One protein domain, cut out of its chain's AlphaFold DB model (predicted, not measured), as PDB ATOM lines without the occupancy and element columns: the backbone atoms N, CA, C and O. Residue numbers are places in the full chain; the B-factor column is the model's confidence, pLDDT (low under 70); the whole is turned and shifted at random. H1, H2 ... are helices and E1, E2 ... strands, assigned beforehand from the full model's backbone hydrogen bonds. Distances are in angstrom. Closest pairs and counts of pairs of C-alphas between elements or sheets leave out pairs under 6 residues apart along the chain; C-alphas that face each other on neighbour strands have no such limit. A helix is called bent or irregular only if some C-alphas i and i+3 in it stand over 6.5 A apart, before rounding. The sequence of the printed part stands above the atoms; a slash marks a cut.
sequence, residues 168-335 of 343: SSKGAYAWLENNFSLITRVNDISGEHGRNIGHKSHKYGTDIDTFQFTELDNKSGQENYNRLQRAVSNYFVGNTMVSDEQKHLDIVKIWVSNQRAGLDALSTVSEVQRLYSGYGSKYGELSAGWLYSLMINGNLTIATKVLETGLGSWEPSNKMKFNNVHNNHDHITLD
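Overview. This is residues 168 to 335 of the 343 residues of an uncharacterized protein of Pseudoalteromonas porphyrae (UniProt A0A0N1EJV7). What does the model look like? It is elongated, with a sheet of four strands, E1, E6, E2 and E5, toward one end and the small hairpin of E3 and E4 toward the other, and the long helix H3 reaches from the hairpin to the sheet. H2 crosses H3 near the hairpin, H4 sits between hairpin and sheet, and H1 is at the sheet's end of the body. What is it made of? The printed part has 168 residues, with four named helices and six named strands in the order H1 E1 H2 H3 E2 H4 E3 E4 E5 E6; the class is mixed, helices and strands, and the sheet E1 E6 E2 E5 is mixed. It is compact, with a radius of gyration of the C-alphas of 16.7 A and spans of 53 by 28 by 23 A.

Along the chain. Where do the first elements lie? H1 is residues 170 to 182, 18.8 A long, from C-alpha 170 at (120.553, 107.033, 101.465); it is irregular, with C-alphas 178 and 181 8.0 A apart. E1 is residues 207 to 210, H2 221 to 236, 23.3 A, and H3 242 to 268, 39.3 A. What follows? E2 is residues 272 to 278, 17.9 A, H4 290 to 297, E3 299 to 302, E4 305 to 308, E5 320 to 323, and E6 330 to 334, ending at C-alpha 334 (131.046, 107.107, 106.582).

Arrangement. Which helices touch the hub, H3? H1 only just touches it, with 3 pairs of C-alphas within 8 A, the closest Leu 182 and Leu 266 at 6.6 A. H2 touches it at a steep tilt of 46 degrees, opposite ways, C-alphas 231 and 248 closest at 5.0 A; H4 only just touches it, with 3 pairs, C-alphas 256 and 295 closest at 6.2 A. How do the strands pair? E1 and E6 are antiparallel, N 208 to O 332 2.8 A; E6 and E2 antiparallel, N 276 to O 331 2.9 A; E2 and E5 parallel, N 321 to O 275 2.9 A; the hairpin E3 and E4 antiparallel, N 307 to O 300 2.9 A. E1, H2, H3 and E2 form a split strand-helix-strand unit, two strands running the same way with E6 between them, its crossover right-handed. What of the helix backbones? In H3 and H4 every O i to N i+4 pair is within hydrogen-bond range; in H1 7 of 9 are and in H2 11 of 12.

Size, cuts and confidence. How large is it? The two C-alphas farthest apart, of Lys 170 and Asn 239, are 54.2 A apart. Which links are long, and is there a cut? H1 to E1, E2 to H4 and E4 to E5 are long links; the printed part has no cut. Where is confidence low? Residues 198 to 199, 238 to 241 and 243 are under 70, against a mean pLDDT of the printed part of 92.8.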
ATOM      1  N   SER A 168     121.762 114.279 103.169       92.69
ATOM      2  CA  SER A 168     122.418 113.002 103.455       92.69
ATOM      3  C   SER A 168     122.227 111.990 102.327       92.69
ATOM      4  O   SER A 168     121.162 111.897 101.726       92.69
ATOM      5  N   SER A 169     123.240 111.187 102.020       92.62
ATOM      6  CA  SER A 169     123.050 110.021 101.144       92.62
ATOM      7  C   SER A 169     122.053 109.020 101.761       92.62
ATOM      8  O   SER A 169     121.871 109.016 102.977       92.62
ATOM      9  N   LYS A 170     121.447 108.118 100.962       90.25
ATOM     10  CA  LYS A 170     120.553 107.033 101.465       90.25
ATOM     11  C   LYS A 170     121.159 106.312 102.679       90.25
ATOM     12  O   LYS A 170     120.487 106.112 103.685       90.25
ATOM     13  N   GLY A 171     122.432 105.934 102.580       91.38
ATOM     14  CA  GLY A 171     123.124 105.219 103.646       91.38
ATOM     15  C   GLY A 171     123.396 106.086 104.872       91.38
ATOM     16  O   GLY A 171     123.121 105.650 105.982       91.38
ATOM     17  N   ALA A 172     123.863 107.325 104.691       93.50
ATOM     18  CA  ALA A 172     124.085 108.236 105.815       93.50
ATOM     19  C   ALA A 172     122.782 108.591 106.539       93.50
ATOM     20  O   ALA A 172     122.766 108.676 107.762       93.50
ATOM     21  N   TYR A 173     121.679 108.734 105.800       93.25
ATOM     22  CA  TYR A 173     120.349 108.901 106.372       93.25
ATOM     23  C   TYR A 173     120.013 107.734 107.312       93.25
ATOM     24  O   TYR A 173     119.642 107.950 108.462       93.25
ATOM     25  N   ALA A 174     120.147 106.495 106.832       91.50
ATOM     26  CA  ALA A 174     119.837 105.309 107.627       91.50
ATOM     27  C   ALA A 174     120.797 105.138 108.812       91.50
ATOM     28  O   ALA A 174     120.372 104.788 109.911       91.50
ATOM     29  N   TRP A 175     122.079 105.451 108.614       94.56
ATOM     30  CA  TRP A 175     123.056 105.477 109.695       94.56
ATOM     31  C   TRP A 175     122.637 106.468 110.780       94.56
ATOM     32  O   TRP A 175     122.599 106.096 111.948       94.56
ATOM     33  N   LEU A 176     122.250 107.689 110.401       94.19
ATOM     34  CA  LEU A 176     121.739 108.695 111.327       94.19
ATOM     35  C   LEU A 176     120.467 108.222 112.024       94.19
ATOM     36  O   LEU A 176     120.306 108.459 113.214       94.19
ATOM     37  N   GLU A 177     119.569 107.517 111.337       91.56
ATOM     38  CA  GLU A 177     118.406 106.950 112.010       91.56
ATOM     39  C   GLU A 177     118.769 105.911 113.070       91.56
ATOM     40  O   GLU A 177     118.156 105.908 114.137       91.56
ATOM     41  N   ASN A 178     119.743 105.055 112.798       92.38
ATOM     42  CA  ASN A 178     120.086 103.952 113.691       92.38
ATOM     43  C   ASN A 178     121.054 104.370 114.805       92.38
ATOM     44  O   ASN A 178     121.043 103.780 115.879       92.38
ATOM     45  N   ASN A 179     121.858 105.408 114.568       94.19
ATOM     46  CA  ASN A 179     122.982 105.788 115.423       94.19
ATOM     47  C   ASN A 179     122.864 107.207 115.995       94.19
ATOM     48  O   ASN A 179     123.825 107.695 116.584       94.19
ATOM     49  N   PHE A 180     121.717 107.893 115.865       92.56
ATOM     50  CA  PHE A 180     121.576 109.269 116.376       92.56
ATOM     51  C   PHE A 180     121.887 109.406 117.872       92.56
ATOM     52  O   PHE A 180     122.256 110.491 118.302       92.56
ATOM     53  N   SER A 181     121.747 108.343 118.669       94.62
ATOM     54  CA  SER A 181     122.094 108.344 120.094       94.62
ATOM     55  C   SER A 181     123.603 108.354 120.361       94.62
ATOM     56  O   SER A 181     124.008 108.678 121.473       94.62
ATOM     57  N   LEU A 182     124.430 107.999 119.372       96.00
ATOM     58  CA  LEU A 182     125.893 108.055 119.459       96.00
ATOM     59  C   LEU A 182     126.446 109.459 119.208       96.00
ATOM     60  O   LEU A 182     127.645 109.669 119.343       96.00
ATOM     61  N   ILE A 183     125.605 110.411 118.805       94.94
ATOM     62  CA  ILE A 183     126.001 111.786 118.505       94.94
ATOM     63  C   ILE A 183     125.113 112.755 119.281       94.94
ATOM     64  O   ILE A 183     123.979 112.452 119.639       94.94
ATOM     65  N   THR A 184     125.619 113.954 119.549       92.25
ATOM     66  CA  THR A 184     124.862 114.955 120.309       92.25
ATOM     67  C   THR A 184     123.949 115.769 119.389       92.25
ATOM     68  O   THR A 184     122.726 115.792 119.553       92.25
ATOM     69  N   ARG A 185     124.545 116.464 118.414       92.75
ATOM     70  CA  ARG A 185     123.889 117.324 117.419       92.75
ATOM     71  C   ARG A 185     124.734 117.383 116.151       92.75
ATOM     72  O   ARG A 185     125.951 117.256 116.227       92.75
ATOM     73  N   VAL A 186     124.107 117.665 115.016       92.38
ATOM     74  CA  VAL A 186     124.768 117.822 113.712       92.38
ATOM     75  C   VAL A 186     124.878 119.298 113.321       92.38
ATOM     76  O   VAL A 186     123.923 120.071 113.489       92.38
ATOM     77  N   ASN A 187     126.041 119.676 112.792       88.88
ATOM     78  CA  ASN A 187     126.250 120.935 112.091       88.88
ATOM     79  C   ASN A 187     125.979 120.720 110.607       88.88
ATOM     80  O   ASN A 187     124.895 121.071 110.149       88.88
ATOM     81  N   ASP A 188     126.909 120.051 109.927       88.19
ATOM     82  CA  ASP A 188     127.040 120.060 108.474       88.19
ATOM     83  C   ASP A 188     127.092 118.621 107.944       88.19
ATOM     84  O   ASP A 188     127.749 117.759 108.525       88.19
ATOM     85  N   ILE A 189     126.403 118.350 106.831       91.31
ATOM     86  CA  ILE A 189     126.448 117.068 106.113       91.31
ATOM     87  C   ILE A 189     126.804 117.284 104.644       91.31
ATOM     88  O   ILE A 189     127.888 116.939 104.200       91.31
ATOM     89  N   SER A 190     125.898 117.876 103.876       91.38
ATOM     90  CA  SER A 190     126.138 118.323 102.504       91.38
ATOM     91  C   SER A 190     125.299 119.548 102.271       91.38
ATOM     92  O   SER A 190     124.154 119.580 102.714       91.38
ATOM     93  N   GLY A 191     125.808 120.498 101.490       89.81
ATOM     94  CA  GLY A 191     124.964 121.538 100.922       89.81
ATOM     95  C   GLY A 191     123.908 120.960  99.982       89.81
ATOM     96  O   GLY A 191     124.102 119.882  99.401       89.81
ATOM     97  N   GLU A 192     122.811 121.698  99.791       88.94
ATOM     98  CA  GLU A 192     121.784 121.344  98.806       88.94
ATOM     99  C   GLU A 192     122.430 121.055  97.460       88.94
ATOM    100  O   GLU A 192     123.317 121.781  97.006       88.94
ATOM    101  N   HIS A 193     122.002 119.962  96.837       89.75
ATOM    102  CA  HIS A 193     122.479 119.525  95.538       89.75
ATOM    103  C   HIS A 193     123.975 119.179  95.494       89.75
ATOM    104  O   HIS A 193     124.570 119.180  94.419       89.75
ATOM    105  N   GLY A 194     124.597 118.881  96.639       87.50
ATOM    106  CA  GLY A 194     126.040 118.651  96.727       87.50
ATOM    107  C   GLY A 194     126.849 119.945  96.617       87.50
ATOM    108  O   GLY A 194     128.012 119.920  96.202       87.50
ATOM    109  N   ARG A 195     126.238 121.101  96.916       85.81
ATOM    110  CA  ARG A 195     126.929 122.393  96.924       85.81
ATOM    111  C   ARG A 195     128.042 122.379  97.970       85.81
ATOM    112  O   ARG A 195     127.848 121.943  99.101       85.81
ATOM    113  N   ASN A 196     129.198 122.926  97.599       79.56
ATOM    114  CA  ASN A 196     130.261 123.193  98.559       79.56
ATOM    115  C   ASN A 196     129.837 124.337  99.499       79.56
ATOM    116  O   ASN A 196     129.522 125.440  99.042       79.56
ATOM    117  N   ILE A 197     129.835 124.046 100.796       73.56
ATOM    118  CA  ILE A 197     129.454 124.945 101.896       73.56
ATOM    119  C   ILE A 197     130.651 125.350 102.770       73.56
ATOM    120  O   ILE A 197     130.477 125.923 103.833       73.56
ATOM    121  N   GLY A 198     131.878 125.076 102.321       66.81
ATOM    122  CA  GLY A 198     133.101 125.454 103.035       66.81
ATOM    123  C   GLY A 198     134.142 124.342 103.083       66.81
ATOM    124  O   GLY A 198     135.332 124.637 103.137       66.81
ATOM    125  N   HIS A 199     133.730 123.077 102.953       65.50
ATOM    126  CA  HIS A 199     134.604 121.903 103.029       65.50
ATOM    127  C   HIS A 199     134.426 120.972 101.816       65.50
ATOM    128  O   HIS A 199     133.316 120.703 101.358       65.50
ATOM    129  N   LYS A 200     135.543 120.460 101.273       70.69
ATOM    130  CA  LYS A 200     135.561 119.698 100.005       70.69
ATOM    131  C   LYS A 200     134.937 118.294 100.095       70.69
ATOM    132  O   LYS A 200     134.561 117.763  99.053       70.69
ATOM    133  N   SER A 201     134.850 117.691 101.281       78.06
ATOM    134  CA  SER A 201     134.380 116.306 101.476       78.06
ATOM    135  C   SER A 201     132.852 116.166 101.476       78.06
ATOM    136  O   SER A 201     132.327 115.193 100.949       78.06
ATOM    137  N   HIS A 202     132.130 117.186 101.942       86.38
ATOM    138  CA  HIS A 202     130.693 117.129 102.246       86.38
ATOM    139  C   HIS A 202     129.764 116.907 101.042       86.38
ATOM    140  O   HIS A 202     128.604 116.561 101.214       86.38
ATOM    141  N   LYS A 203     130.260 117.043  99.806       87.69
ATOM    142  CA  LYS A 203     129.475 116.962  98.557       87.69
ATOM    143  C   LYS A 203     128.533 115.745  98.471       87.69
ATOM    144  O   LYS A 203     127.490 115.832  97.824       87.69
ATOM    145  N   TYR A 204     128.930 114.599  99.026       89.75
ATOM    146  CA  TYR A 204     128.228 113.323  98.840       89.75
ATOM    147  C   TYR A 204     127.266 112.967  99.977       89.75
ATOM    148  O   TYR A 204     126.625 111.917  99.921       89.75
ATOM    149  N   GLY A 205     127.155 113.821 100.996       91.62
ATOM    150  CA  GLY A 205     126.292 113.587 102.148       91.62
ATOM    151  C   GLY A 205     126.649 112.323 102.934       91.62
ATOM    152  O   GLY A 205     125.759 111.596 103.371       91.62
ATOM    153  N   THR A 206     127.942 112.018 103.030       93.44
ATOM    154  CA  THR A 206     128.528 110.891 103.785       93.44
ATOM    155  C   THR A 206     129.425 111.349 104.927       93.44
ATOM    156  O   THR A 206     129.867 110.532 105.730       93.44
ATOM    157  N   ASP A 207     129.694 112.646 104.979       93.62
ATOM    158  CA  ASP A 207     130.569 113.306 105.928       93.62
ATOM    159  C   ASP A 207     129.686 114.139 106.853       93.62
ATOM    160  O   ASP A 207     128.818 114.860 106.365       93.62
ATOM    161  N   ILE A 208     129.837 113.980 108.165       94.44
ATOM    162  CA  ILE A 208     128.927 114.535 109.171       94.44
ATOM    163  C   ILE A 208     129.755 115.266 110.220       94.44
ATOM    164  O   ILE A 208     130.496 114.632 110.972       94.44
ATOM    165  N   ASP A 209     129.575 116.579 110.309       94.00
ATOM    166  CA  ASP A 209     130.135 117.391 111.383       94.00
ATOM    167  C   ASP A 209     129.180 117.367 112.576       94.00
ATOM    168  O   ASP A 209     128.001 117.724 112.468       94.00
ATOM    169  N   THR A 210     129.676 116.951 113.736       95.00
ATOM    170  CA  THR A 210     128.907 116.820 114.972       95.00
ATOM    171  C   THR A 210     129.417 117.755 116.053       95.00
ATOM    172  O   THR A 210     130.582 118.150 116.092       95.00
ATOM    173  N   PHE A 211     128.534 118.117 116.974       95.00
ATOM    174  CA  PHE A 211     128.933 118.845 118.165       95.00
ATOM    175  C   PHE A 211     129.741 117.913 119.068       95.00
ATOM    176  O   PHE A 211     129.462 116.715 119.135       95.00
ATOM    177  N   GLN A 212     130.709 118.481 119.781       95.94
ATOM    178  CA  GLN A 212     131.524 117.745 120.745       95.94
ATOM    179  C   GLN A 212     130.655 117.113 121.840       95.94
ATOM    180  O   GLN A 212     129.541 117.561 122.118       95.94
ATOM    181  N   PHE A 213     131.162 116.077 122.501       97.19
ATOM    182  CA  PHE A 213     130.373 115.271 123.442       97.19
ATOM    183  C   PHE A 213     130.053 115.971 124.770       97.19
ATOM    184  O   PHE A 213     129.327 115.431 125.600       97.19
ATOM    185  N   THR A 214     130.568 117.185 124.972       96.25
ATOM    186  CA  THR A 214     130.273 118.026 126.135       96.25
ATOM    187  C   THR A 214     129.899 119.436 125.699       96.25
ATOM    188  O   THR A 214     130.639 120.096 124.965       96.25
ATOM    189  N   GLU A 215     128.759 119.909 126.202       94.56
ATOM    190  CA  GLU A 215     128.263 121.271 126.014       94.56
ATOM    191  C   GLU A 215     128.714 122.175 127.163       94.56
ATOM    192  O   GLU A 215     128.137 122.182 128.245       94.56
ATOM    193  N   LEU A 216     129.760 122.956 126.909       94.62
ATOM    194  CA  LEU A 216     130.197 124.075 127.746       94.62
ATOM    195  C   LEU A 216     129.519 125.387 127.326       94.62
ATOM    196  O   LEU A 216     129.422 126.329 128.121       94.62
ATOM    197  N   ASP A 217     129.078 125.453 126.069       90.25
ATOM    198  CA  ASP A 217     128.298 126.538 125.485       90.25
ATOM    199  C   ASP A 217     127.315 126.001 124.433       90.25
ATOM    200  O   ASP A 217     127.659 125.123 123.644       90.25
ATOM    201  N   ASN A 218     126.101 126.552 124.388       80.44
ATOM    202  CA  ASN A 218     125.045 126.103 123.478       80.44
ATOM    203  C   ASN A 218     124.966 126.900 122.168       80.44
ATOM    204  O   ASN A 218     124.132 126.595 121.313       80.44
ATOM    205  N   LYS A 219     125.801 127.933 122.000       81.62
ATOM    206  CA  LYS A 219     125.726 128.840 120.862       81.62
ATOM    207  C   LYS A 219     126.319 128.183 119.619       81.62
ATOM    208  O   LYS A 219     125.643 128.029 118.609       81.62
ATOM    209  N   SER A 220     127.593 127.828 119.657       89.38
ATOM    210  CA  SER A 220     128.284 127.260 118.502       89.38
ATOM    211  C   SER A 220     129.411 126.351 118.950       89.38
ATOM    212  O   SER A 220     129.918 126.473 120.065       89.38
ATOM    213  N   GLY A 221     129.849 125.477 118.048       92.50
ATOM    214  CA  GLY A 221     131.056 124.692 118.266       92.50
ATOM    215  C   GLY A 221     132.271 125.569 118.586       92.50
ATOM    216  O   GLY A 221     133.077 125.236 119.452       92.50
ATOM    217  N   GLN A 222     132.380 126.740 117.940       93.75
ATOM    218  CA  GLN A 222     133.495 127.662 118.166       93.75
ATOM    219  C   GLN A 222     133.500 128.212 119.591       93.75
ATOM    220  O   GLN A 222     134.554 128.243 120.220       93.75
ATOM    221  N   GLU A 223     132.348 128.639 120.113       94.50
ATOM    222  CA  GLU A 223     132.301 129.139 121.486       94.50
ATOM    223  C   GLU A 223     132.467 128.006 122.504       94.50
ATOM    224  O   GLU A 223     133.128 128.208 123.522       94.50
ATOM    225  N   ASN A 224     131.979 126.798 122.200       95.94
ATOM    226  CA  ASN A 224     132.240 125.611 123.014       95.94
ATOM    227  C   ASN A 224     133.747 125.342 123.152       95.94
ATOM    228  O   ASN A 224     134.262 125.223 124.265       95.94
ATOM    229  N   TYR A 225     134.465 125.343 122.025       96.88
ATOM    230  CA  TYR A 225     135.918 125.200 121.997       96.88
ATOM    231  C   TYR A 225     136.626 126.344 122.731       96.88
ATOM    232  O   TYR A 225     137.517 126.090 123.539       96.88
ATOM    233  N   ASN A 226     136.206 127.598 122.523       96.31
ATOM    234  CA  ASN A 226     136.782 128.743 123.230       96.31
ATOM    235  C   ASN A 226     136.617 128.608 124.752       96.31
ATOM    236  O   ASN A 226     137.518 128.978 125.502       96.31
ATOM    237  N   ARG A 227     135.483 128.083 125.235       96.25
ATOM    238  CA  ARG A 227     135.273 127.847 126.670       96.25
ATOM    239  C   ARG A 227     136.172 126.757 127.223       96.25
ATOM    240  O   ARG A 227     136.726 126.956 128.302       96.25
ATOM    241  N   LEU A 228     136.359 125.661 126.490       97.81
ATOM    242  CA  LEU A 228     137.330 124.634 126.866       97.81
ATOM    243  C   LEU A 228     138.744 125.224 126.919       97.81
ATOM    244  O   LEU A 228     139.444 125.073 127.913       97.81
ATOM    245  N   GLN A 229     139.134 125.958 125.878       96.50
ATOM    246  CA  GLN A 229     140.440 126.599 125.770       96.50
ATOM    247  C   GLN A 229     140.698 127.576 126.929       96.50
ATOM    248  O   GLN A 229     141.775 127.552 127.524       96.50
ATOM    249  N   ARG A 230     139.702 128.390 127.308       95.00
ATOM    250  CA  ARG A 230     139.772 129.266 128.489       95.00
ATOM    251  C   ARG A 230     139.865 128.473 129.790       95.00
ATOM    252  O   ARG A 230     140.637 128.864 130.653       95.00
ATOM    253  N   ALA A 231     139.120 127.376 129.943       95.38
ATOM    254  CA  ALA A 231     139.201 126.542 131.144       95.38
ATOM    255  C   ALA A 231     140.606 125.948 131.318       95.38
ATOM    256  O   ALA A 231     141.181 126.057 132.397       95.38
ATOM    257  N   VAL A 232     141.197 125.415 130.244       96.50
ATOM    258  CA  VAL A 232     142.580 124.918 130.272       96.50
ATOM    259  C   VAL A 232     143.555 126.055 130.566       96.50
ATOM    260  O   VAL A 232     144.385 125.921 131.455       96.50
ATOM    261  N   SER A 233     143.441 127.198 129.881       93.94
ATOM    262  CA  SER A 233     144.329 128.343 130.117       93.94
ATOM    263  C   SER A 233     144.245 128.850 131.559       93.94
ATOM    264  O   SER A 233     145.279 129.079 132.178       93.94
ATOM    265  N   ASN A 234     143.039 129.000 132.113       91.94
ATOM    266  CA  ASN A 234     142.829 129.520 133.463       91.94
ATOM    267  C   ASN A 234     143.370 128.585 134.546       91.94
ATOM    268  O   ASN A 234     143.819 129.076 135.576       91.94
ATOM    269  N   TYR A 235     143.394 127.269 134.306       92.50
ATOM    270  CA  TYR A 235     144.056 126.328 135.211       92.50
ATOM    271  C   TYR A 235     145.549 126.656 135.401       92.50
ATOM    272  O   TYR A 235     146.098 126.452 136.484       92.50
ATOM    273  N   PHE A 236     146.216 127.193 134.375       90.62
ATOM    274  CA  PHE A 236     147.642 127.533 134.421       90.62
ATOM    275  C   PHE A 236     147.942 128.978 134.849       90.62
ATOM    276  O   PHE A 236     149.105 129.303 135.084       90.62
ATOM    277  N   VAL A 237     146.937 129.849 134.992       84.44
ATOM    278  CA  VAL A 237     147.158 131.236 135.436       84.44
ATOM    279  C   VAL A 237     147.379 131.268 136.952       84.44
ATOM    280  O   VAL A 237     146.459 131.036 137.734       84.44
ATOM    281  N   GLY A 238     148.604 131.611 137.364       59.00
ATOM    282  CA  GLY A 238     149.102 131.550 138.749       59.00
ATOM    283  C   GLY A 238     148.546 132.568 139.756       59.00
ATOM    284  O   GLY A 238     149.233 132.861 140.725       59.00
ATOM    285  N   ASN A 239     147.340 133.105 139.547       59.91
ATOM    286  CA  ASN A 239     146.678 134.075 140.439       59.91
ATOM    287  C   ASN A 239     145.195 133.733 140.703       59.91
ATOM    288  O   ASN A 239     144.403 134.612 141.044       59.91
ATOM    289  N   THR A 240     144.788 132.478 140.503       62.28
ATOM    290  CA  THR A 240     143.419 132.020 140.779       62.28
ATOM    291  C   THR A 240     143.335 131.388 142.171       62.28
ATOM    292  O   THR A 240     144.284 130.769 142.646       62.28
ATOM    293  N   MET A 241     142.213 131.579 142.872       66.19
ATOM    294  CA  MET A 241     141.963 130.870 144.132       66.19
ATOM    295  C   MET A 241     141.927 129.359 143.853       66.19
ATOM    296  O   MET A 241     141.448 128.947 142.799       66.19
ATOM    297  N   VAL A 242     142.352 128.511 144.798       70.62
ATOM    298  CA  VAL A 242     142.355 127.035 144.629       70.62
ATOM    299  C   VAL A 242     140.992 126.490 144.162       70.62
ATOM    300  O   VAL A 242     140.926 125.556 143.366       70.62
ATOM    301  N   SER A 243     139.888 127.103 144.603       69.69
ATOM    302  CA  SER A 243     138.528 126.758 144.167       69.69
ATOM    303  C   SER A 243     138.281 126.976 142.670       69.69
ATOM    304  O   SER A 243     137.540 126.213 142.051       69.69
ATOM    305  N   ASP A 244     138.899 127.998 142.079       81.44
ATOM    306  CA  ASP A 244     138.776 128.297 140.652       81.44
ATOM    307  C   ASP A 244     139.615 127.322 139.819       81.44
ATOM    308  O   ASP A 244     139.159 126.858 138.772       81.44
ATOM    309  N   GLU A 245     140.793 126.931 140.315       86.81
ATOM    310  CA  GLU A 245     141.619 125.902 139.675       86.81
ATOM    311  C   GLU A 245     140.885 124.560 139.595       86.81
ATOM    312  O   GLU A 245     140.812 123.958 138.520       86.81
ATOM    313  N   GLN A 246     140.289 124.112 140.706       90.62
ATOM    314  CA  GLN A 246     139.547 122.852 140.745       90.62
ATOM    315  C   GLN A 246     138.340 122.878 139.800       90.62
ATOM    316  O   GLN A 246     138.123 121.933 139.046       90.62
ATOM    317  N   LYS A 247     137.597 123.990 139.760       92.19
ATOM    318  CA  LYS A 247     136.474 124.167 138.829       92.19
ATOM    319  C   LYS A 247     136.911 124.032 137.368       92.19
ATOM    320  O   LYS A 247     136.220 123.403 136.566       92.19
ATOM    321  N   HIS A 248     138.036 124.642 137.001       93.81
ATOM    322  CA  HIS A 248     138.578 124.540 135.649       93.81
ATOM    323  C   HIS A 248     139.064 123.125 135.329       93.81
ATOM    324  O   HIS A 248     138.804 122.631 134.231       93.81
ATOM    325  N   LEU A 249     139.684 122.449 136.297       95.38
ATOM    326  CA  LEU A 249     140.073 121.051 136.172       95.38
ATOM    327  C   LEU A 249     138.864 120.132 135.942       95.38
ATOM    328  O   LEU A 249     138.904 119.299 135.040       95.38
ATOM    329  N   ASP A 250     137.782 120.304 136.701       95.88
ATOM    330  CA  ASP A 250     136.573 119.478 136.587       95.88
ATOM    331  C   ASP A 250     135.911 119.620 135.209       95.88
ATOM    332  O   ASP A 250     135.517 118.622 134.602       95.88
ATOM    333  N   ILE A 251     135.867 120.843 134.664       96.81
ATOM    334  CA  ILE A 251     135.397 121.099 133.294       96.81
ATOM    335  C   ILE A 251     136.216 120.290 132.281       96.81
ATOM    336  O   ILE A 251     135.647 119.621 131.417       96.81
ATOM    337  N   VAL A 252     137.546 120.343 132.387       98.00
ATOM    338  CA  VAL A 252     138.447 119.648 131.457       98.00
ATOM    339  C   VAL A 252     138.315 118.133 131.602       98.00
ATOM    340  O   VAL A 252     138.238 117.438 130.592       98.00
ATOM    341  N   LYS A 253     138.213 117.612 132.831       98.38
ATOM    342  CA  LYS A 253     138.009 116.181 133.106       98.38
ATOM    343  C   LYS A 253     136.736 115.645 132.469       98.38
ATOM    344  O   LYS A 253     136.787 114.646 131.755       98.38
ATOM    345  N   ILE A 254     135.610 116.320 132.704       98.12
ATOM    346  CA  ILE A 254     134.312 115.923 132.148       98.12
ATOM    347  C   ILE A 254     134.371 115.962 130.623       98.12
ATOM    348  O   ILE A 254     133.958 115.005 129.968       98.12
ATOM    349  N   TRP A 255     134.934 117.037 130.063       98.31
ATOM    350  CA  TRP A 255     135.045 117.179 128.619       98.31
ATOM    351  C   TRP A 255     135.883 116.051 128.004       98.31
ATOM    352  O   TRP A 255     135.388 115.360 127.117       98.31
ATOM    353  N   VAL A 256     137.100 115.799 128.508       98.62
ATOM    354  CA  VAL A 256     137.995 114.750 127.978       98.62
ATOM    355  C   VAL A 256     137.372 113.363 128.140       98.62
ATOM    356  O   VAL A 256     137.398 112.576 127.199       98.62
ATOM    357  N   SER A 257     136.765 113.072 129.295       98.62
ATOM    358  CA  SER A 257     136.107 111.787 129.554       98.62
ATOM    359  C   SER A 257     134.997 111.505 128.542       98.62
ATOM    360  O   SER A 257     134.996 110.464 127.886       98.62
ATOM    361  N   ASN A 258     134.067 112.449 128.377       98.56
ATOM    362  CA  ASN A 258     132.941 112.294 127.458       98.56
ATOM    363  C   ASN A 258     133.403 112.254 126.000       98.56
ATOM    364  O   ASN A 258     132.863 111.488 125.205       98.56
ATOM    365  N   GLN A 259     134.411 113.059 125.655       98.56
ATOM    366  CA  GLN A 259     134.962 113.105 124.309       98.56
ATOM    367  C   GLN A 259     135.608 111.772 123.926       98.56
ATOM    368  O   GLN A 259     135.295 111.234 122.867       98.56
ATOM    369  N   ARG A 260     136.460 111.201 124.790       98.69
ATOM    370  CA  ARG A 260     137.060 109.875 124.569       98.69
ATOM    371  C   ARG A 260     135.979 108.806 124.420       98.69
ATOM    372  O   ARG A 260     135.959 108.106 123.415       98.69
ATOM    373  N   ALA A 261     135.033 108.747 125.361       98.56
ATOM    374  CA  ALA A 261     133.971 107.742 125.359       98.56
ATOM    375  C   ALA A 261     133.096 107.798 124.093       98.56
ATOM    376  O   ALA A 261     132.800 106.764 123.494       98.56
ATOM    377  N   GLY A 262     132.703 108.999 123.663       98.44
ATOM    378  CA  GLY A 262     131.904 109.186 122.454       98.44
ATOM    379  C   GLY A 262     132.655 108.807 121.177       98.44
ATOM    380  O   GLY A 262     132.120 108.101 120.320       98.44
ATOM    381  N   LEU A 263     133.919 109.222 121.063       98.56
ATOM    382  CA  LEU A 263     134.772 108.886 119.925       98.56
ATOM    383  C   LEU A 263     135.088 107.382 119.858       98.56
ATOM    384  O   LEU A 263     135.064 106.808 118.766       98.56
ATOM    385  N   ASP A 264     135.325 106.735 121.001       98.56
ATOM    386  CA  ASP A 264     135.511 105.285 121.081       98.56
ATOM    387  C   ASP A 264     134.251 104.556 120.620       98.56
ATOM    388  O   ASP A 264     134.340 103.709 119.727       98.56
ATOM    389  N   ALA A 265     133.075 104.945 121.127       98.44
ATOM    390  CA  ALA A 265     131.798 104.366 120.720       98.44
ATOM    391  C   ALA A 265     131.576 104.480 119.203       98.44
ATOM    392  O   ALA A 265     131.295 103.475 118.546       98.44
ATOM    393  N   LEU A 266     131.791 105.665 118.620       98.25
ATOM    394  CA  LEU A 266     131.698 105.866 117.169       98.25
ATOM    395  C   LEU A 266     132.690 104.996 116.390       98.25
ATOM    396  O   LEU A 266     132.356 104.472 115.328       98.25
ATOM    397  N   SER A 267     133.911 104.820 116.899       97.50
ATOM    398  CA  SER A 267     134.954 104.070 116.197       97.50
ATOM    399  C   SER A 267     134.635 102.576 116.044       97.50
ATOM    400  O   SER A 267     135.100 101.948 115.084       97.50
ATOM    401  N   THR A 268     133.802 102.026 116.936       96.62
ATOM    402  CA  THR A 268     133.348 100.627 116.887       96.62
ATOM    403  C   THR A 268     132.325 100.357 115.784       96.62
ATOM    404  O   THR A 268     132.165  99.212 115.364       96.62
ATOM    405  N   VAL A 269     131.672 101.398 115.261       96.38
ATOM    406  CA  VAL A 269     130.660 101.261 114.211       96.38
ATOM    407  C   VAL A 269     131.339 100.951 112.877       96.38
ATOM    408  O   VAL A 269     132.273 101.643 112.452       96.38
ATOM    409  N   SER A 270     130.895  99.885 112.207       94.00
ATOM    410  CA  SER A 270     131.550  99.361 111.001       94.00
ATOM    411  C   SER A 270     131.507 100.331 109.821       94.00
ATOM    412  O   SER A 270     132.454 100.414 109.042       94.00
ATOM    413  N   GLU A 271     130.440 101.116 109.742       95.94
ATOM    414  CA  GLU A 271     130.173 102.094 108.698       95.94
ATOM    415  C   GLU A 271     131.011 103.364 108.869       95.94
ATOM    416  O   GLU A 271     131.173 104.118 107.912       95.94
ATOM    417  N   VAL A 272     131.573 103.604 110.058       97.38
ATOM    418  CA  VAL A 272     132.477 104.732 110.304       97.38
ATOM    419  C   VAL A 272     133.853 104.390 109.739       97.38
ATOM    420  O   VAL A 272     134.556 103.525 110.264       97.38
ATOM    421  N   GLN A 273     134.258 105.094 108.681       96.56
ATOM    422  CA  GLN A 273     135.568 104.937 108.046       96.56
ATOM    423  C   GLN A 273     136.644 105.757 108.757       96.56
ATOM    424  O   GLN A 273     137.779 105.304 108.914       96.56
ATOM    425  N   ARG A 274     136.310 106.996 109.126       97.25
ATOM    426  CA  ARG A 274     137.265 107.962 109.669       97.25
ATOM    427  C   ARG A 274     136.580 108.906 110.638       97.25
ATOM    428  O   ARG A 274     135.432 109.284 110.425       97.25
ATOM    429  N   LEU A 275     137.326 109.299 111.661       98.12
ATOM    430  CA  LEU A 275     136.926 110.292 112.643       98.12
ATOM    431  C   LEU A 275     137.980 111.399 112.701       98.12
ATOM    432  O   LEU A 275     139.179 111.105 112.650       98.12
ATOM    433  N   TYR A 276     137.544 112.650 112.829       97.62
ATOM    434  CA  TYR A 276     138.418 113.757 113.209       97.62
ATOM    435  C   TYR A 276     137.921 114.450 114.469       97.62
ATOM    436  O   TYR A 276     136.721 114.639 114.642       97.62
ATOM    437  N   SER A 277     138.873 114.879 115.294       97.88
ATOM    438  CA  SER A 277     138.645 115.777 116.423       97.88
ATOM    439  C   SER A 277     139.751 116.841 116.507       97.88
ATOM    440  O   SER A 277     140.653 116.913 115.661       97.88
ATOM    441  N   GLY A 278     139.677 117.695 117.523       97.62
ATOM    442  CA  GLY A 278     140.520 118.878 117.659       97.62
ATOM    443  C   GLY A 278     141.960 118.585 118.082       97.62
ATOM    444  O   GLY A 278     142.206 117.854 119.035       97.62
ATOM    445  N   TYR A 279     142.926 119.216 117.415       98.31
ATOM    446  CA  TYR A 279     144.343 119.179 117.808       98.31
ATOM    447  C   TYR A 279     144.697 120.228 118.877       98.31
ATOM    448  O   TYR A 279     145.554 119.998 119.730       98.31
ATOM    449  N   GLY A 280     143.996 121.362 118.870       98.06
ATOM    450  CA  GLY A 280     144.218 122.496 119.762       98.06
ATOM    451  C   GLY A 280     145.148 123.542 119.149       98.06
ATOM    452  O   GLY A 280     146.357 123.341 119.031       98.06
ATOM    453  N   SER A 281     144.583 124.698 118.795       97.06
ATOM    454  CA  SER A 281     145.342 125.866 118.332       97.06
ATOM    455  C   SER A 281     146.019 126.588 119.499       97.06
ATOM    456  O   SER A 281     145.466 126.638 120.601       97.06
ATOM    457  N   LYS A 282     147.175 127.211 119.223       96.50
ATOM    458  CA  LYS A 282     147.903 128.073 120.171       96.50
ATOM    459  C   LYS A 282     146.985 129.154 120.760       96.50
ATOM    460  O   LYS A 282     146.244 129.790 120.008       96.50
ATOM    461  N   TYR A 283     147.066 129.382 122.072       94.06
ATOM    462  CA  TYR A 283     146.309 130.423 122.779       94.06
ATOM    463  C   TYR A 283     146.905 130.722 124.151       94.06
ATOM    464  O   TYR A 283     147.023 129.815 124.968       94.06
ATOM    465  N   GLY A 284     147.251 131.986 124.414       89.00
ATOM    466  CA  GLY A 284     147.976 132.348 125.636       89.00
ATOM    467  C   GLY A 284     149.232 131.487 125.794       89.00
ATOM    468  O   GLY A 284     150.018 131.364 124.850       89.00
ATOM    469  N   GLU A 285     149.352 130.836 126.951       89.75
ATOM    470  CA  GLU A 285     150.433 129.899 127.290       89.75
ATOM    471  C   GLU A 285     150.267 128.500 126.664       89.75
ATOM    472  O   GLU A 285     151.192 127.689 126.686       89.75
ATOM    473  N   LEU A 286     149.104 128.188 126.076       95.06
ATOM    474  CA  LEU A 286     148.858 126.895 125.437       95.06
ATOM    475  C   LEU A 286     149.577 126.831 124.084       95.06
ATOM    476  O   LEU A 286     149.278 127.603 123.164       95.06
ATOM    477  N   SER A 287     150.488 125.873 123.931       96.00
ATOM    478  CA  SER A 287     151.119 125.549 122.649       96.00
ATOM    479  C   SER A 287     150.136 124.850 121.698       96.00
ATOM    480  O   SER A 287     149.122 124.289 122.112       96.00
ATOM    481  N   ALA A 288     150.411 124.879 120.390       97.50
ATOM    482  CA  ALA A 288     149.629 124.083 119.444       97.50
ATOM    483  C   ALA A 288     149.798 122.583 119.757       97.50
ATOM    484  O   ALA A 288     150.923 122.124 119.939       97.50
ATOM    485  N   GLY A 289     148.698 121.830 119.794       98.06
ATOM    486  CA  GLY A 289     148.695 120.423 120.220       98.06
ATOM    487  C   GLY A 289     148.308 120.204 121.683       98.06
ATOM    488  O   GLY A 289     148.351 119.067 122.156       98.06
ATOM    489  N   TRP A 290     147.921 121.258 122.412       98.31
ATOM    490  CA  TRP A 290     147.498 121.143 123.813       98.31
ATOM    491  C   TRP A 290     146.293 120.206 123.985       98.31
ATOM    492  O   TRP A 290     146.267 119.404 124.917       98.31
ATOM    493  N   LEU A 291     145.319 120.268 123.070       98.50
ATOM    494  CA  LEU A 291     144.103 119.456 123.147       98.50
ATOM    495  C   LEU A 291     144.410 118.000 122.817       98.50
ATOM    496  O   LEU A 291     143.977 117.107 123.537       98.50
ATOM    497  N   TYR A 292     145.224 117.771 121.784       98.50
ATOM    498  CA  TYR A 292     145.749 116.447 121.470       98.50
ATOM    499  C   TYR A 292     146.490 115.834 122.668       98.50
ATOM    500  O   TYR A 292     146.227 114.693 123.027       98.50
ATOM    501  N   SER A 293     147.356 116.602 123.334       98.19
ATOM    502  CA  SER A 293     148.121 116.124 124.495       98.19
ATOM    503  C   SER A 293     147.206 115.717 125.654       98.19
ATOM    504  O   SER A 293     147.350 114.615 126.176       98.19
ATOM    505  N   LEU A 294     146.205 116.542 125.991       98.19
ATOM    506  CA  LEU A 294     145.190 116.186 126.992       98.19
ATOM    507  C   LEU A 294     144.412 114.929 126.593       98.19
ATOM    508  O   LEU A 294     144.219 114.032 127.413       98.19
ATOM    509  N   MET A 295     143.980 114.851 125.334       98.44
ATOM    510  CA  MET A 295     143.205 113.723 124.823       98.44
ATOM    511  C   MET A 295     144.004 112.425 124.819       98.44
ATOM    512  O   MET A 295     143.436 111.411 125.195       98.44
ATOM    513  N   ILE A 296     145.288 112.428 124.460       98.56
ATOM    514  CA  ILE A 296     146.100 111.204 124.372       98.56
ATOM    515  C   ILE A 296     146.742 110.847 125.705       98.56
ATOM    516  O   ILE A 296     146.634 109.711 126.141       98.56
ATOM    517  N   ASN A 297     147.367 111.795 126.396       98.25
ATOM    518  CA  ASN A 297     148.148 111.489 127.598       98.25
ATOM    519  C   ASN A 297     147.305 111.536 128.875       98.25
ATOM    520  O   ASN A 297     147.716 111.026 129.911       98.25
ATOM    521  N   GLY A 298     146.138 112.182 128.819       98.00
ATOM    522  CA  GLY A 298     145.345 112.490 130.006       98.00
ATOM    523  C   GLY A 298     145.921 113.651 130.812       98.00
ATOM    524  O   GLY A 298     145.372 113.974 131.866       98.00
ATOM    525  N   ASN A 299     146.982 114.298 130.327       97.94
ATOM    526  CA  ASN A 299     147.611 115.424 130.993       97.94
ATOM    527  C   ASN A 299     148.212 116.447 130.030       97.94
ATOM    528  O   ASN A 299     148.371 116.215 128.829       97.94
ATOM    529  N   LEU A 300     148.505 117.619 130.585       97.81
ATOM    530  CA  LEU A 300     149.203 118.705 129.913       97.81
ATOM    531  C   LEU A 300     150.133 119.381 130.913       97.81
ATOM    532  O   LEU A 300     149.706 119.749 132.005       97.81
ATOM    533  N   THR A 301     151.391 119.569 130.526       95.88
ATOM    534  CA  THR A 301     152.389 120.263 131.345       95.88
ATOM    535  C   THR A 301     152.735 121.600 130.708       95.88
ATOM    536  O   THR A 301     153.053 121.655 129.520       95.88
ATOM    537  N   ILE A 302     152.694 122.670 131.502       93.25
ATOM    538  CA  ILE A 302     153.160 124.004 131.116       93.25
ATOM    539  C   ILE A 302     154.081 124.506 132.220       93.25
ATOM    540  O   ILE A 302     153.685 124.602 133.382       93.25
ATOM    541  N   ALA A 303     155.326 124.814 131.846       89.94
ATOM    542  CA  ALA A 303     156.407 125.065 132.792       89.94
ATOM    543  C   ALA A 303     156.497 123.932 133.837       89.94
ATOM    544  O   ALA A 303     156.768 122.791 133.473       89.94
ATOM    545  N   THR A 304     156.268 124.231 135.116       89.56
ATOM    546  CA  THR A 304     156.329 123.264 136.225       89.56
ATOM    547  C   THR A 304     154.958 122.764 136.685       89.56
ATOM    548  O   THR A 304     154.895 121.888 137.547       89.56
ATOM    549  N   LYS A 305     153.859 123.306 136.145       92.25
ATOM    550  CA  LYS A 305     152.495 122.934 136.536       92.25
ATOM    551  C   LYS A 305     151.943 121.884 135.574       92.25
ATOM    552  O   LYS A 305     152.161 121.965 134.364       92.25
ATOM    553  N   VAL A 306     151.196 120.923 136.113       95.12
ATOM    554  CA  VAL A 306     150.589 119.825 135.352       95.12
ATOM    555  C   VAL A 306     149.082 119.819 135.578       95.12
ATOM    556  O   VAL A 306     148.633 119.798 136.720       95.12
ATOM    557  N   LEU A 307     148.307 119.829 134.495       95.94
ATOM    558  CA  LEU A 307     146.872 119.556 134.511       95.94
ATOM    559  C   LEU A 307     146.674 118.056 134.296       95.94
ATOM    560  O   LEU A 307     146.938 117.562 133.204       95.94
ATOM    561  N   GLU A 308     146.190 117.352 135.318       96.88
ATOM    562  CA  GLU A 308     145.973 115.899 135.302       96.88
ATOM    563  C   GLU A 308     144.482 115.548 135.277       96.88
ATOM    564  O   GLU A 308     143.745 115.777 136.242       96.88
ATOM    565  N   THR A 309     144.015 114.933 134.188       97.62
ATOM    566  CA  THR A 309     142.613 114.495 134.088       97.62
ATOM    567  C   THR A 309     142.313 113.271 134.957       97.62
ATOM    568  O   THR A 309     141.158 113.031 135.302       97.62
ATOM    569  N   GLY A 310     143.339 112.502 135.340       97.50
ATOM    570  CA  GLY A 310     143.178 111.233 136.059       97.50
ATOM    571  C   GLY A 310     142.646 110.085 135.194       97.50
ATOM    572  O   GLY A 310     142.347 109.022 135.724       97.50
ATOM    573  N   LEU A 311     142.531 110.283 133.876       97.56
ATOM    574  CA  LEU A 311     142.063 109.272 132.921       97.56
ATOM    575  C   LEU A 311     143.209 108.458 132.298       97.56
ATOM    576  O   LEU A 311     142.949 107.529 131.539       97.56
ATOM    577  N   GLY A 312     144.464 108.832 132.574       97.38
ATOM    578  CA  GLY A 312     145.657 108.215 131.993       97.38
ATOM    579  C   GLY A 312     145.752 108.353 130.471       97.38
ATOM    580  O   GLY A 312     145.010 109.116 129.832       97.38
ATOM    581  N   SER A 313     146.679 107.587 129.895       97.94
ATOM    582  CA  SER A 313     146.864 107.492 128.450       97.94
ATOM    583  C   SER A 313     145.662 106.838 127.765       97.94
ATOM    584  O   SER A 313     145.034 105.934 128.312       97.94
ATOM    585  N   TRP A 314     145.352 107.289 126.554       98.44
ATOM    586  CA  TRP A 314     144.292 106.765 125.704       98.44
ATOM    587  C   TRP A 314     144.850 106.429 124.327       98.44
ATOM    588  O   TRP A 314     145.496 107.260 123.692       98.44
ATOM    589  N   GLU A 315     144.558 105.211 123.878       97.81
ATOM    590  CA  GLU A 315     144.961 104.679 122.581       97.81
ATOM    591  C   GLU A 315     143.741 104.668 121.652       97.81
ATOM    592  O   GLU A 315     142.976 103.698 121.651       97.81
ATOM    593  N   PRO A 316     143.496 105.748 120.888       97.12
ATOM    594  CA  PRO A 316     142.335 105.806 120.019       97.12
ATOM    595  C   PRO A 316     142.450 104.796 118.876       97.12
ATOM    596  O   PRO A 316     143.535 104.461 118.398       97.12
ATOM    597  N   SER A 317     141.295 104.390 118.348       97.38
ATOM    598  CA  SER A 317     141.213 103.627 117.100       97.38
ATOM    599  C   SER A 317     142.042 104.263 115.971       97.38
ATOM    600  O   SER A 317     142.114 105.486 115.827       97.38
ATOM    601  N   ASN A 318     142.583 103.433 115.074       97.25
ATOM    602  CA  ASN A 318     143.320 103.882 113.884       97.25
ATOM    603  C   ASN A 318     142.494 104.784 112.936       97.25
ATOM    604  O   ASN A 318     143.077 105.528 112.133       97.25
ATOM    605  N   LYS A 319     141.158 104.746 113.056       97.62
ATOM    606  CA  LYS A 319     140.198 105.625 112.371       97.62
ATOM    607  C   LYS A 319     140.303 107.088 112.816       97.62
ATOM    608  O   LYS A 319     139.907 107.968 112.054       97.62
ATOM    609  N   MET A 320     140.826 107.345 114.017       98.06
ATOM    610  CA  MET A 320     140.914 108.675 114.614       98.06
ATOM    611  C   MET A 320     142.065 109.496 114.036       98.06
ATOM    612  O   MET A 320     143.173 108.991 113.804       98.06
ATOM    613  N   LYS A 321     141.803 110.786 113.826       97.75
ATOM    614  CA  LYS A 321     142.773 111.802 113.415       97.75
ATOM    615  C   LYS A 321     142.503 113.110 114.161       97.75
ATOM    616  O   LYS A 321     141.373 113.405 114.527       97.75
ATOM    617  N   PHE A 322     143.540 113.923 114.327       98.06
ATOM    618  CA  PHE A 322     143.436 115.226 114.982       98.06
ATOM    619  C   PHE A 322     143.990 116.314 114.075       98.06
ATOM    620  O   PHE A 322     145.042 116.131 113.462       98.06
ATOM    621  N   ASN A 323     143.290 117.441 113.969       96.69
ATOM    622  CA  ASN A 323     143.813 118.635 113.305       96.69
ATOM    623  C   ASN A 323     143.094 119.904 113.797       96.69
ATOM    624  O   ASN A 323     142.125 119.839 114.549       96.69
ATOM    625  N   ASN A 324     143.572 121.071 113.362       95.19
ATOM    626  CA  ASN A 324     143.040 122.356 113.823       95.19
ATOM    627  C   ASN A 324     141.708 122.770 113.178       95.19
ATOM    628  O   ASN A 324     141.028 123.631 113.729       95.19
ATOM    629  N   VAL A 325     141.331 122.187 112.034       92.94
ATOM    630  CA  VAL A 325     140.044 122.483 111.371       92.94
ATOM    631  C   VAL A 325     138.881 121.981 112.228       92.94
ATOM    632  O   VAL A 325     137.862 122.652 112.331       92.94
ATOM    633  N   HIS A 326     139.088 120.863 112.925       95.19
ATOM    634  CA  HIS A 326     138.091 120.198 113.767       95.19
ATOM    635  C   HIS A 326     138.251 120.563 115.252       95.19
ATOM    636  O   HIS A 326     137.893 119.806 116.142       95.19
ATOM    637  N   ASN A 327     138.828 121.727 115.570       97.12
ATOM    638  CA  ASN A 327     138.927 122.154 116.972       97.12
ATOM    639  C   ASN A 327     137.553 122.420 117.599       97.12
ATOM    640  O   ASN A 327     137.382 122.277 118.806       97.12
ATOM    641  N   ASN A 328     136.576 122.806 116.783       94.88
ATOM    642  CA  ASN A 328     135.271 123.276 117.228       94.88
ATOM    643  C   ASN A 328     134.108 122.315 116.910       94.88
ATOM    644  O   ASN A 328     132.963 122.637 117.203       94.88
ATOM    645  N   HIS A 329     134.379 121.148 116.334       94.94
ATOM    646  CA  HIS A 329     133.406 120.094 116.035       94.94
ATOM    647  C   HIS A 329     134.150 118.767 115.880       94.94
ATOM    648  O   HIS A 329     135.364 118.762 115.702       94.94
ATOM    649  N   ASP A 330     133.429 117.656 115.911       96.88
ATOM    650  CA  ASP A 330     133.958 116.372 115.456       96.88
ATOM    651  C   ASP A 330     133.451 116.079 114.053       96.88
ATOM    652  O   ASP A 330     132.417 116.600 113.645       96.88
ATOM    653  N   HIS A 331     134.168 115.245 113.312       96.25
ATOM    654  CA  HIS A 331     133.786 114.868 111.956       96.25
ATOM    655  C   HIS A 331     133.775 113.361 111.793       96.25
ATOM    656  O   HIS A 331     134.721 112.676 112.186       96.25
ATOM    657  N   ILE A 332     132.729 112.864 111.145       97.12
ATOM    658  CA  ILE A 332     132.518 111.453 110.848       97.12
ATOM    659  C   ILE A 332     132.479 111.287 109.333       97.12
ATOM    660  O   ILE A 332     131.560 111.776 108.684       97.12
ATOM    661  N   THR A 333     133.432 110.547 108.770       96.12
ATOM    662  CA  THR A 333     133.337 110.066 107.386       96.12
ATOM    663  C   THR A 333     132.784 108.645 107.400       96.12
ATOM    664  O   THR A 333     133.418 107.733 107.945       96.12
ATOM    665  N   LEU A 334     131.631 108.434 106.770       95.75
ATOM    666  CA  LEU A 334     131.046 107.107 106.582       95.75
ATOM    667  C   LEU A 334     131.606 106.428 105.323       95.75
ATOM    668  O   LEU A 334     131.843 107.092 104.317       95.75
ATOM    669  N   ASP A 335     131.799 105.106 105.354       92.06
ATOM    670  CA  ASP A 335     132.242 104.328 104.190       92.06
ATOM    671  C   ASP A 335     131.073 104.089 103.217       92.06
ATOM    672  O   ASP A 335     130.179 103.291 103.518       92.06
TER     673      ASP A 335